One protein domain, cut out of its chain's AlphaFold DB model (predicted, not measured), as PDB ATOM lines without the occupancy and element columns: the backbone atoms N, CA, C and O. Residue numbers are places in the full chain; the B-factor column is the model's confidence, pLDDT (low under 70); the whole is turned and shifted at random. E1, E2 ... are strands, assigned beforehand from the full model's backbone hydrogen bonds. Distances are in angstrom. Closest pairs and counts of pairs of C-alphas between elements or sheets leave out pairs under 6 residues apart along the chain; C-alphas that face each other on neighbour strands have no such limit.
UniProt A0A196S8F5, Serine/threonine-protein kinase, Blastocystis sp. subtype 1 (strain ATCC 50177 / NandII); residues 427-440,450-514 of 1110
ATOM      1  N   PHE A 427      55.838   8.835 -23.963       91.75
ATOM      2  CA  PHE A 427      54.810   8.893 -25.007       91.75
ATOM      3  C   PHE A 427      54.639  10.334 -25.519       91.75
ATOM      4  O   PHE A 427      53.816  11.105 -25.018       91.75
ATOM      5  N   ASP A 428      55.401  10.695 -26.553       88.06
ATOM      6  CA  ASP A 428      55.497  12.071 -27.073       88.06
ATOM      7  C   ASP A 428      54.206  12.629 -27.691       88.06
ATOM      8  O   ASP A 428      54.035  13.851 -27.809       88.06
ATOM      9  N   SER A 429      53.295  11.754 -28.118       93.69
ATOM     10  CA  SER A 429      52.035  12.144 -28.760       93.69
ATOM     11  C   SER A 429      50.809  12.007 -27.866       93.69
ATOM     12  O   SER A 429      49.744  12.473 -28.259       93.69
ATOM     13  N   LEU A 430      50.950  11.459 -26.655       94.50
ATOM     14  CA  LEU A 430      49.814  11.162 -25.786       94.50
ATOM     15  C   LEU A 430      49.124  12.446 -25.335       94.50
ATOM     16  O   LEU A 430      49.742  13.297 -24.701       94.50
ATOM     17  N   VAL A 431      47.839  12.581 -25.667       92.12
ATOM     18  CA  VAL A 431      47.012  13.766 -25.390       92.12
ATOM     19  C   VAL A 431      46.075  13.521 -24.215       92.12
ATOM     20  O   VAL A 431      45.885  14.421 -23.388       92.12
ATOM     21  N   SER A 432      45.486  12.324 -24.127       93.12
ATOM     22  CA  SER A 432      44.527  11.998 -23.072       93.12
ATOM     23  C   SER A 432      44.661  10.585 -22.520       93.12
ATOM     24  O   SER A 432      44.753   9.619 -23.280       93.12
ATOM     25  N   ILE A 433      44.532  10.478 -21.199       93.88
ATOM     26  CA  ILE A 433      44.380   9.216 -20.474       93.88
ATOM     27  C   ILE A 433      43.030   9.235 -19.754       93.88
ATOM     28  O   ILE A 433      42.773  10.116 -18.932       93.88
ATOM     29  N   CYS A 434      42.189   8.243 -20.031       92.81
ATOM     30  CA  CYS A 434      40.909   8.029 -19.368       92.81
ATOM     31  C   CYS A 434      40.915   6.660 -18.683       92.81
ATOM     32  O   CYS A 434      40.923   5.629 -19.349       92.81
ATOM     33  N   LEU A 435      40.904   6.652 -17.353       93.00
ATOM     34  CA  LEU A 435      40.790   5.451 -16.534       93.00
ATOM     35  C   LEU A 435      39.448   5.482 -15.803       93.00
ATOM     36  O   LEU A 435      39.184   6.399 -15.026       93.00
ATOM     37  N   PHE A 436      38.596   4.490 -16.029       91.38
ATOM     38  CA  PHE A 436      37.303   4.395 -15.352       91.38
ATOM     39  C   PHE A 436      37.437   3.794 -13.939       91.38
ATOM     40  O   PHE A 436      38.530   3.434 -13.480       91.38
ATOM     41  N   SER A 437      36.321   3.743 -13.207       90.12
ATOM     42  CA  SER A 437      36.293   3.364 -11.790       90.12
ATOM     43  C   SER A 437      36.929   1.987 -11.538       90.12
ATOM     44  O   SER A 437      36.745   1.044 -12.308       90.12
ATOM     45  N   SER A 438      37.696   1.856 -10.456       89.75
ATOM     46  CA  SER A 438      38.416   0.630 -10.072       89.75
ATOM     47  C   SER A 438      39.406   0.067 -11.112       89.75
ATOM     48  O   SER A 438      39.911  -1.046 -10.932       89.75
ATOM     49  N   ALA A 439      39.735   0.793 -12.188       90.94
ATOM     50  CA  ALA A 439      40.864   0.418 -13.039       90.94
ATOM     51  C   ALA A 439      42.166   0.515 -12.225       90.94
ATOM     52  O   ALA A 439      42.385   1.504 -11.518       90.94
ATOM     53  N   PHE A 440      43.011  -0.518 -12.295       91.94
ATOM     54  CA  PHE A 440      44.270  -0.587 -11.534       91.94
ATOM     55  C   PHE A 440      44.093  -0.377 -10.008       91.94
ATOM     56  O   PHE A 440      44.933   0.230  -9.350       91.94
ATOM     57  N   ASP A 450      57.432  11.851 -18.780       90.94
ATOM     58  CA  ASP A 450      57.911  12.238 -20.110       90.94
ATOM     59  C   ASP A 450      56.815  12.173 -21.195       90.94
ATOM     60  O   ASP A 450      57.005  11.637 -22.284       90.94
ATOM     61  N   CYS A 451      55.635  12.719 -20.883       92.25
ATOM     62  CA  CYS A 451      54.499  12.827 -21.805       92.25
ATOM     63  C   CYS A 451      54.214  14.313 -22.107       92.25
ATOM     64  O   CYS A 451      53.282  14.902 -21.548       92.25
ATOM     65  N   PRO A 452      55.019  14.969 -22.966       90.12
ATOM     66  CA  PRO A 452      55.012  16.423 -23.121       90.12
ATOM     67  C   PRO A 452      53.707  16.993 -23.687       90.12
ATOM     68  O   PRO A 452      53.409  18.157 -23.427       90.12
ATOM     69  N   LYS A 453      52.920  16.220 -24.448       92.62
ATOM     70  CA  LYS A 453      51.640  16.666 -25.035       92.62
ATOM     71  C   LYS A 453      50.407  16.296 -24.210       92.62
ATOM     72  O   LYS A 453      49.301  16.668 -24.605       92.62
ATOM     73  N   LEU A 454      50.583  15.615 -23.077       93.06
ATOM     74  CA  LEU A 454      49.467  15.152 -22.260       93.06
ATOM     75  C   LEU A 454      48.719  16.352 -21.684       93.06
ATOM     76  O   LEU A 454      49.300  17.145 -20.947       93.06
ATOM     77  N   LYS A 455      47.432  16.478 -22.020       87.06
ATOM     78  CA  LYS A 455      46.565  17.594 -21.604       87.06
ATOM     79  C   LYS A 455      45.508  17.176 -20.598       87.06
ATOM     80  O   LYS A 455      45.221  17.935 -19.671       87.06
ATOM     81  N   TYR A 456      44.929  15.992 -20.793       87.75
ATOM     82  CA  TYR A 456      43.757  15.541 -20.050       87.75
ATOM     83  C   TYR A 456      44.017  14.194 -19.396       87.75
ATOM     84  O   TYR A 456      44.308  13.206 -20.067       87.75
ATOM     85  N   VAL A 457      43.863  14.146 -18.080       88.75
ATOM     86  CA  VAL A 457      43.875  12.898 -17.325       88.75
ATOM     87  C   VAL A 457      42.575  12.809 -16.543       88.75
ATOM     88  O   VAL A 457      42.257  13.690 -15.747       88.75
ATOM     89  N   SER A 458      41.805  11.757 -16.792       86.25
ATOM     90  CA  SER A 458      40.551  11.485 -16.097       86.25
ATOM     91  C   SER A 458      40.643  10.139 -15.401       86.25
ATOM     92  O   SER A 458      40.981   9.140 -16.029       86.25
ATOM     93  N   MET A 459      40.344  10.120 -14.108       86.75
ATOM     94  CA  MET A 459      40.378   8.931 -13.263       86.75
ATOM     95  C   MET A 459      39.053   8.811 -12.514       86.75
ATOM     96  O   MET A 459      38.627   9.761 -11.856       86.75
ATOM     97  N   GLY A 460      38.402   7.655 -12.624       84.50
ATOM     98  CA  GLY A 460      37.152   7.330 -11.940       84.50
ATOM     99  C   GLY A 460      37.308   7.105 -10.433       84.50
ATOM    100  O   GLY A 460      38.336   7.406  -9.819       84.50
ATOM    101  N   GLU A 461      36.255   6.593  -9.799       85.56
ATOM    102  CA  GLU A 461      36.294   6.277  -8.369       85.56
ATOM    103  C   GLU A 461      37.222   5.090  -8.087       85.56
ATOM    104  O   GLU A 461      37.216   4.102  -8.819       85.56
ATOM    105  N   ARG A 462      38.000   5.159  -6.999       84.44
ATOM    106  CA  ARG A 462      38.915   4.089  -6.541       84.44
ATOM    107  C   ARG A 462      39.972   3.631  -7.564       84.44
ATOM    108  O   ARG A 462      40.625   2.610  -7.348       84.44
ATOM    109  N   THR A 463      40.162   4.363  -8.659       83.19
ATOM    110  CA  THR A 463      41.230   4.117  -9.634       83.19
ATOM    111  C   THR A 463      42.595   4.321  -8.962       83.19
ATOM    112  O   THR A 463      42.761   5.259  -8.178       83.19
ATOM    113  N   LEU A 464      43.571   3.449  -9.244       80.25
ATOM    114  CA  LEU A 464      44.942   3.545  -8.701       80.25
ATOM    115  C   LEU A 464      44.997   3.622  -7.159       80.25
ATOM    116  O   LEU A 464      45.794   4.363  -6.577       80.25
ATOM    117  N   ARG A 465      44.104   2.900  -6.474       79.06
ATOM    118  CA  ARG A 465      44.122   2.773  -5.011       79.06
ATOM    119  C   ARG A 465      45.301   1.884  -4.577       79.06
ATOM    120  O   ARG A 465      45.672   0.922  -5.240       79.06
ATOM    121  N   GLY A 466      45.919   2.217  -3.449       67.94
ATOM    122  CA  GLY A 466      46.933   1.376  -2.816       67.94
ATOM    123  C   GLY A 466      46.309   0.244  -2.000       67.94
ATOM    124  O   GLY A 466      45.237   0.394  -1.398       67.94
ATOM    125  N   VAL A 467      47.001  -0.892  -1.932       71.31
ATOM    126  CA  VAL A 467      46.596  -2.037  -1.102       71.31
ATOM    127  C   VAL A 467      46.603  -1.621   0.378       71.31
ATOM    128  O   VAL A 467      47.477  -0.888   0.821       71.31
ATOM    129  N   GLU A 468      45.664  -2.110   1.196       62.34
ATOM    130  CA  GLU A 468      45.480  -1.676   2.602       62.34
ATOM    131  C   GLU A 468      46.707  -1.830   3.532       62.34
ATOM    132  O   GLU A 468      46.677  -1.347   4.662       62.34
ATOM    133  N   LYS A 469      47.786  -2.491   3.086       58.88
ATOM    134  CA  LYS A 469      49.022  -2.716   3.857       58.88
ATOM    135  C   LYS A 469      50.301  -2.182   3.199       58.88
ATOM    136  O   LYS A 469      51.333  -2.166   3.864       58.88
ATOM    137  N   GLU A 470      50.249  -1.744   1.942       62.62
ATOM    138  CA  GLU A 470      51.403  -1.260   1.172       62.62
ATOM    139  C   GLU A 470      50.985  -0.006   0.402       62.62
ATOM    140  O   GLU A 470      49.995  -0.021  -0.327       62.62
ATOM    141  N   SER A 471      51.709   1.102   0.588       65.06
ATOM    142  CA  SER A 471      51.381   2.343  -0.112       65.06
ATOM    143  C   SER A 471      51.714   2.239  -1.599       65.06
ATOM    144  O   SER A 471      52.827   1.830  -1.919       65.06
ATOM    145  N   CYS A 472      50.803   2.657  -2.482       77.00
ATOM    146  CA  CYS A 472      51.091   2.790  -3.916       77.00
ATOM    147  C   CYS A 472      52.032   3.980  -4.142       77.00
ATOM    148  O   CYS A 472      51.718   5.088  -3.704       77.00
ATOM    149  N   ASP A 473      53.167   3.780  -4.808       83.00
ATOM    150  CA  ASP A 473      54.062   4.879  -5.173       83.00
ATOM    151  C   ASP A 473      53.619   5.468  -6.520       83.00
ATOM    152  O   ASP A 473      53.619   4.785  -7.546       83.00
ATOM    153  N   VAL A 474      53.220   6.741  -6.503       84.81
ATOM    154  CA  VAL A 474      52.723   7.480  -7.668       84.81
ATOM    155  C   VAL A 474      53.747   8.541  -8.053       84.81
ATOM    156  O   VAL A 474      53.997   9.463  -7.277       84.81
ATOM    157  N   LEU A 475      54.301   8.447  -9.257       86.88
ATOM    158  CA  LEU A 475      55.228   9.422  -9.826       86.88
ATOM    159  C   LEU A 475      54.587  10.112 -11.033       86.88
ATOM    160  O   LEU A 475      54.247   9.465 -12.021       86.88
ATOM    161  N   LEU A 476      54.451  11.435 -10.952       88.81
ATOM    162  CA  LEU A 476      54.032  12.293 -12.057       88.81
ATOM    163  C   LEU A 476      55.190  13.224 -12.410       88.81
ATOM    164  O   LEU A 476      55.496  14.139 -11.641       88.81
ATOM    165  N   LYS A 477      55.837  12.998 -13.551       89.94
ATOM    166  CA  LYS A 477      57.094  13.672 -13.889       89.94
ATOM    167  C   LYS A 477      57.091  14.233 -15.307       89.94
ATOM    168  O   LYS A 477      56.676  13.561 -16.238       89.94
ATOM    169  N   ASN A 478      57.591  15.455 -15.486       86.56
ATOM    170  CA  ASN A 478      57.759  16.087 -16.803       86.56
ATOM    171  C   ASN A 478      56.457  16.128 -17.633       86.56
ATOM    172  O   ASN A 478      56.425  15.707 -18.789       86.56
ATOM    173  N   LEU A 479      55.387  16.690 -17.056       89.00
ATOM    174  CA  LEU A 479      54.086  16.887 -17.719       89.00
ATOM    175  C   LEU A 479      53.799  18.392 -17.908       89.00
ATOM    176  O   LEU A 479      52.924  18.954 -17.240       89.00
ATOM    177  N   PRO A 480      54.555  19.091 -18.780       85.06
ATOM    178  CA  PRO A 480      54.539  20.551 -18.872       85.06
ATOM    179  C   PRO A 480      53.208  21.133 -19.370       85.06
ATOM    180  O   PRO A 480      52.850  22.236 -18.962       85.06
ATOM    181  N   ASN A 481      52.481  20.400 -20.221       86.69
ATOM    182  CA  ASN A 481      51.246  20.857 -20.871       86.69
ATOM    183  C   ASN A 481      49.965  20.252 -20.277       86.69
ATOM    184  O   ASN A 481      48.898  20.400 -20.870       86.69
ATOM    185  N   LEU A 482      50.054  19.586 -19.121       85.06
ATOM    186  CA  LEU A 482      48.877  19.048 -18.445       85.06
ATOM    187  C   LEU A 482      47.935  20.202 -18.084       85.06
ATOM    188  O   LEU A 482      48.335  21.110 -17.363       85.06
ATOM    189  N   GLU A 483      46.702  20.186 -18.590       81.25
ATOM    190  CA  GLU A 483      45.713  21.250 -18.369       81.25
ATOM    191  C   GLU A 483      44.740  20.864 -17.252       81.25
ATOM    192  O   GLU A 483      44.446  21.673 -16.370       81.25
ATOM    193  N   VAL A 484      44.237  19.625 -17.285       78.88
ATOM    194  CA  VAL A 484      43.201  19.137 -16.366       78.88
ATOM    195  C   VAL A 484      43.518  17.712 -15.923       78.88
ATOM    196  O   VAL A 484      43.710  16.819 -16.749       78.88
ATOM    197  N   MET A 485      43.506  17.498 -14.607       83.31
ATOM    198  CA  MET A 485      43.550  16.177 -13.987       83.31
ATOM    199  C   MET A 485      42.351  16.027 -13.050       83.31
ATOM    200  O   MET A 485      42.291  16.679 -12.006       83.31
ATOM    201  N   ASN A 486      41.387  15.193 -13.441       80.62
ATOM    202  CA  ASN A 486      40.194  14.906 -12.649       80.62
ATOM    203  C   ASN A 486      40.318  13.546 -11.985       80.62
ATOM    204  O   ASN A 486      40.587  12.547 -12.649       80.62
ATOM    205  N   CYS A 487      40.083  13.522 -10.679       79.75
ATOM    206  CA  CYS A 487      40.171  12.318  -9.871       79.75
ATOM    207  C   CYS A 487      38.848  12.101  -9.136       79.75
ATOM    208  O   CYS A 487      38.403  12.967  -8.374       79.75
ATOM    209  N   GLY A 488      38.235  10.942  -9.367       78.19
ATOM    210  CA  GLY A 488      37.053  10.480  -8.660       78.19
ATOM    211  C   GLY A 488      37.339  10.167  -7.191       78.19
ATOM    212  O   GLY A 488      38.478  10.173  -6.710       78.19
ATOM    213  N   LYS A 489      36.273   9.893  -6.438       77.81
ATOM    214  CA  LYS A 489      36.359   9.623  -5.001       77.81
ATOM    215  C   LYS A 489      37.225   8.386  -4.724       77.81
ATOM    216  O   LYS A 489      37.034   7.331  -5.320       77.81
ATOM    217  N   GLY A 490      38.175   8.507  -3.795       74.81
ATOM    218  CA  GLY A 490      39.065   7.402  -3.412       74.81
ATOM    219  C   GLY A 490      40.184   7.088  -4.416       74.81
ATOM    220  O   GLY A 490      40.898   6.108  -4.219       74.81
ATOM    221  N   CYS A 491      40.361   7.899  -5.464       76.31
ATOM    222  CA  CYS A 491      41.550   7.841  -6.315       76.31
ATOM    223  C   CYS A 491      42.796   8.178  -5.478       76.31
ATOM    224  O   CYS A 491      42.759   9.124  -4.685       76.31
ATOM    225  N   PHE A 492      43.879   7.412  -5.628       73.25
ATOM    226  CA  PHE A 492      45.106   7.539  -4.818       73.25
ATOM    227  C   PHE A 492      44.925   7.343  -3.298       73.25
ATOM    228  O   PHE A 492      45.775   7.755  -2.501       73.25
ATOM    229  N   GLU A 493      43.833   6.714  -2.856       74.50
ATOM    230  CA  GLU A 493      43.701   6.296  -1.459       74.50
ATOM    231  C   GLU A 493      44.847   5.327  -1.111       74.50
ATOM    232  O   GLU A 493      45.122   4.398  -1.865       74.50
ATOM    233  N   ASN A 494      45.538   5.551   0.013       75.94
ATOM    234  CA  ASN A 494      46.768   4.839   0.398       75.94
ATOM    235  C   ASN A 494      47.964   5.007  -0.571       75.94
ATOM    236  O   ASN A 494      48.821   4.127  -0.624       75.94
ATOM    237  N   ALA A 495      48.076   6.118  -1.309       76.31
ATOM    238  CA  ALA A 495      49.219   6.375  -2.195       76.31
ATOM    239  C   ALA A 495      50.215   7.423  -1.653       76.31
ATOM    240  O   ALA A 495      49.845   8.364  -0.947       76.31
ATOM    241  N   ARG A 496      51.493   7.283  -2.023       77.81
ATOM    242  CA  ARG A 496      52.546   8.297  -1.869       77.81
ATOM    243  C   ARG A 496      52.773   8.962  -3.220       77.81
ATOM    244  O   ARG A 496      53.235   8.314  -4.148       77.81
ATOM    245  N   ILE A 497      52.454  10.251  -3.323       81.06
ATOM    246  CA  ILE A 497      52.508  10.984  -4.593       81.06
ATOM    247  C   ILE A 497      53.760  11.863  -4.644       81.06
ATOM    248  O   ILE A 497      53.971  12.704  -3.768       81.06
ATOM    249  N   GLN A 498      54.560  11.692  -5.692       81.81
ATOM    250  CA  GLN A 498      55.678  12.548  -6.069       81.81
ATOM    251  C   GLN A 498      55.352  13.254  -7.387       81.81
ATOM    252  O   GLN A 498      54.926  12.622  -8.353       81.81
ATOM    253  N   VAL A 499      55.530  14.576  -7.415       81.56
ATOM    254  CA  VAL A 499      55.247  15.409  -8.590       81.56
ATOM    255  C   VAL A 499      56.478  16.243  -8.927       81.56
ATOM    256  O   VAL A 499      56.924  17.047  -8.111       81.56
ATOM    257  N   GLU A 500      57.000  16.086 -10.140       83.25
ATOM    258  CA  GLU A 500      58.194  16.773 -10.636       83.25
ATOM    259  C   GLU A 500      57.894  17.440 -11.985       83.25
ATOM    260  O   GLU A 500      57.471  16.787 -12.929       83.25
ATOM    261  N   ASN A 501      58.134  18.751 -12.112       77.62
ATOM    262  CA  ASN A 501      57.972  19.478 -13.383       77.62
ATOM    263  C   ASN A 501      56.558  19.363 -14.022       77.62
ATOM    264  O   ASN A 501      56.412  19.132 -15.222       77.62
ATOM    265  N   CYS A 502      55.509  19.555 -13.209       77.81
ATOM    266  CA  CYS A 502      54.097  19.557 -13.633       77.81
ATOM    267  C   CYS A 502      53.417  20.894 -13.248       77.81
ATOM    268  O   CYS A 502      52.857  21.015 -12.152       77.81
ATOM    269  N   PRO A 503      53.472  21.936 -14.104       69.19
ATOM    270  CA  PRO A 503      53.081  23.308 -13.751       69.19
ATOM    271  C   PRO A 503      51.621  23.476 -13.304       69.19
ATOM    272  O   PRO A 503      51.348  24.283 -12.411       69.19
ATOM    273  N   ALA A 504      50.687  22.716 -13.882       64.38
ATOM    274  CA  ALA A 504      49.263  22.809 -13.550       64.38
ATOM    275  C   ALA A 504      48.917  22.261 -12.161       64.38
ATOM    276  O   ALA A 504      48.047  22.807 -11.485       64.38
ATOM    277  N   LEU A 505      49.651  21.256 -11.675       66.88
ATOM    278  CA  LEU A 505      49.443  20.685 -10.339       66.88
ATOM    279  C   LEU A 505      50.009  21.587  -9.222       66.88
ATOM    280  O   LEU A 505      49.576  21.500  -8.074       66.88
ATOM    281  N   ASN A 506      50.908  22.519  -9.567       56.34
ATOM    282  CA  ASN A 506      51.506  23.482  -8.635       56.34
ATOM    283  C   ASN A 506      50.637  24.737  -8.378       56.34
ATOM    284  O   ASN A 506      50.900  25.480  -7.430       56.34
ATOM    285  N   ARG A 507      49.584  24.999  -9.176       44.56
ATOM    286  CA  ARG A 507      48.688  26.172  -9.046       44.56
ATOM    287  C   ARG A 507      47.246  25.768  -8.670       44.56
ATOM    288  O   ARG A 507      46.325  25.970  -9.442       44.56
ATOM    289  N   LYS A 508      47.048  25.309  -7.425       36.91
ATOM    290  CA  LYS A 508      45.759  25.031  -6.728       36.91
ATOM    291  C   LYS A 508      44.865  23.873  -7.240       36.91
ATOM    292  O   LYS A 508      44.264  23.951  -8.298       36.91
ATOM    293  N   LYS A 509      44.606  22.969  -6.275       38.28
ATOM    294  CA  LYS A 509      43.446  22.076  -6.032       38.28
ATOM    295  C   LYS A 509      43.104  21.024  -7.100       38.28
ATOM    296  O   LYS A 509      42.376  21.309  -8.040       38.28
ATOM    297  N   LEU A 510      43.447  19.765  -6.786       40.22
ATOM    298  CA  LEU A 510      42.627  18.603  -7.151       40.22
ATOM    299  C   LEU A 510      41.167  18.894  -6.765       40.22
ATOM    300  O   LEU A 510      40.854  19.054  -5.581       40.22
ATOM    301  N   THR A 511      40.281  19.026  -7.745       39.59
ATOM    302  CA  THR A 511      38.843  19.174  -7.513       39.59
ATOM    303  C   THR A 511      38.188  17.802  -7.572       39.59
ATOM    304  O   THR A 511      38.101  17.206  -8.642       39.59
ATOM    305  N   SER A 512      37.712  17.303  -6.428       37.28
ATOM    306  CA  SER A 512      36.817  16.145  -6.387       37.28
ATOM    307  C   SER A 512      35.484  16.538  -7.028       37.28
ATOM    308  O   SER A 512      34.787  17.405  -6.495       37.28
ATOM    309  N   SER A 513      35.140  15.932  -8.157       41.31
ATOM    310  CA  SER A 513      33.816  16.048  -8.777       41.31
ATOM    311  C   SER A 513      33.065  14.725  -8.620       41.31
ATOM    312  O   SER A 513      33.674  13.657  -8.601       41.31
ATOM    313  N   THR A 514      31.752  14.809  -8.415       38.91
ATOM    314  CA  THR A 514      30.840  13.674  -8.200       38.91
ATOM    315  C   THR A 514      30.389  13.058  -9.530       38.91
ATOM    316  O   THR A 514      30.213  13.785 -10.506       38.91
TER     317      THR A 514
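AT A GLANCE: This is residues 427 to 440 and 450 to 514 of the 1110 residues of the protein "Serine/threonine-protein kinase" of Blastocystis sp. subtype 1 (strain ATCC 50177 / NandII) (UniProt A0A196S8F5). With little regular structure, the printed part is wound in stacked turns, a short solenoid with E1, E2 and E4 along one wall and E3 and E5 along the opposite one. The 79 printed residues hold no named helix and five strands, E1 to E5, an all-strand class with 24 residues in named elements. Both sheets are parallel. The whole is compact, radius of gyration of the C-alphas 12.4 A, spanning 33 by 25 by 24 A.

IN THESE COORDINATES: E1, residues 432 to 435, begins at C-alpha 432 (44.527, 11.998, -23.072). E2 is residues 456 to 459, E3 472 to 477 (15.9 A), E4 484 to 487, and E5 495 to 500 (16.1 A), ending at C-alpha 500 (58.194, 16.773, -10.636).

HOW THE PARTS SIT: E2 is the inner strand between E1 and E4; N 433 and O 456 are 3.0 A apart, N 457 and O 484 3.0 A. E3 and E5 are neighbours at 13 degrees, N 474 and O 496 2.8 A apart. E2 and E5 are apart.

THE WHOLE: Residues 441 to 449 are cut out, a gap of 20.6 A between C-alphas 440 and 450. The link E2 to E3 is long. Confidence is under 70 at residues 466, 468 to 471 and 503 to 514.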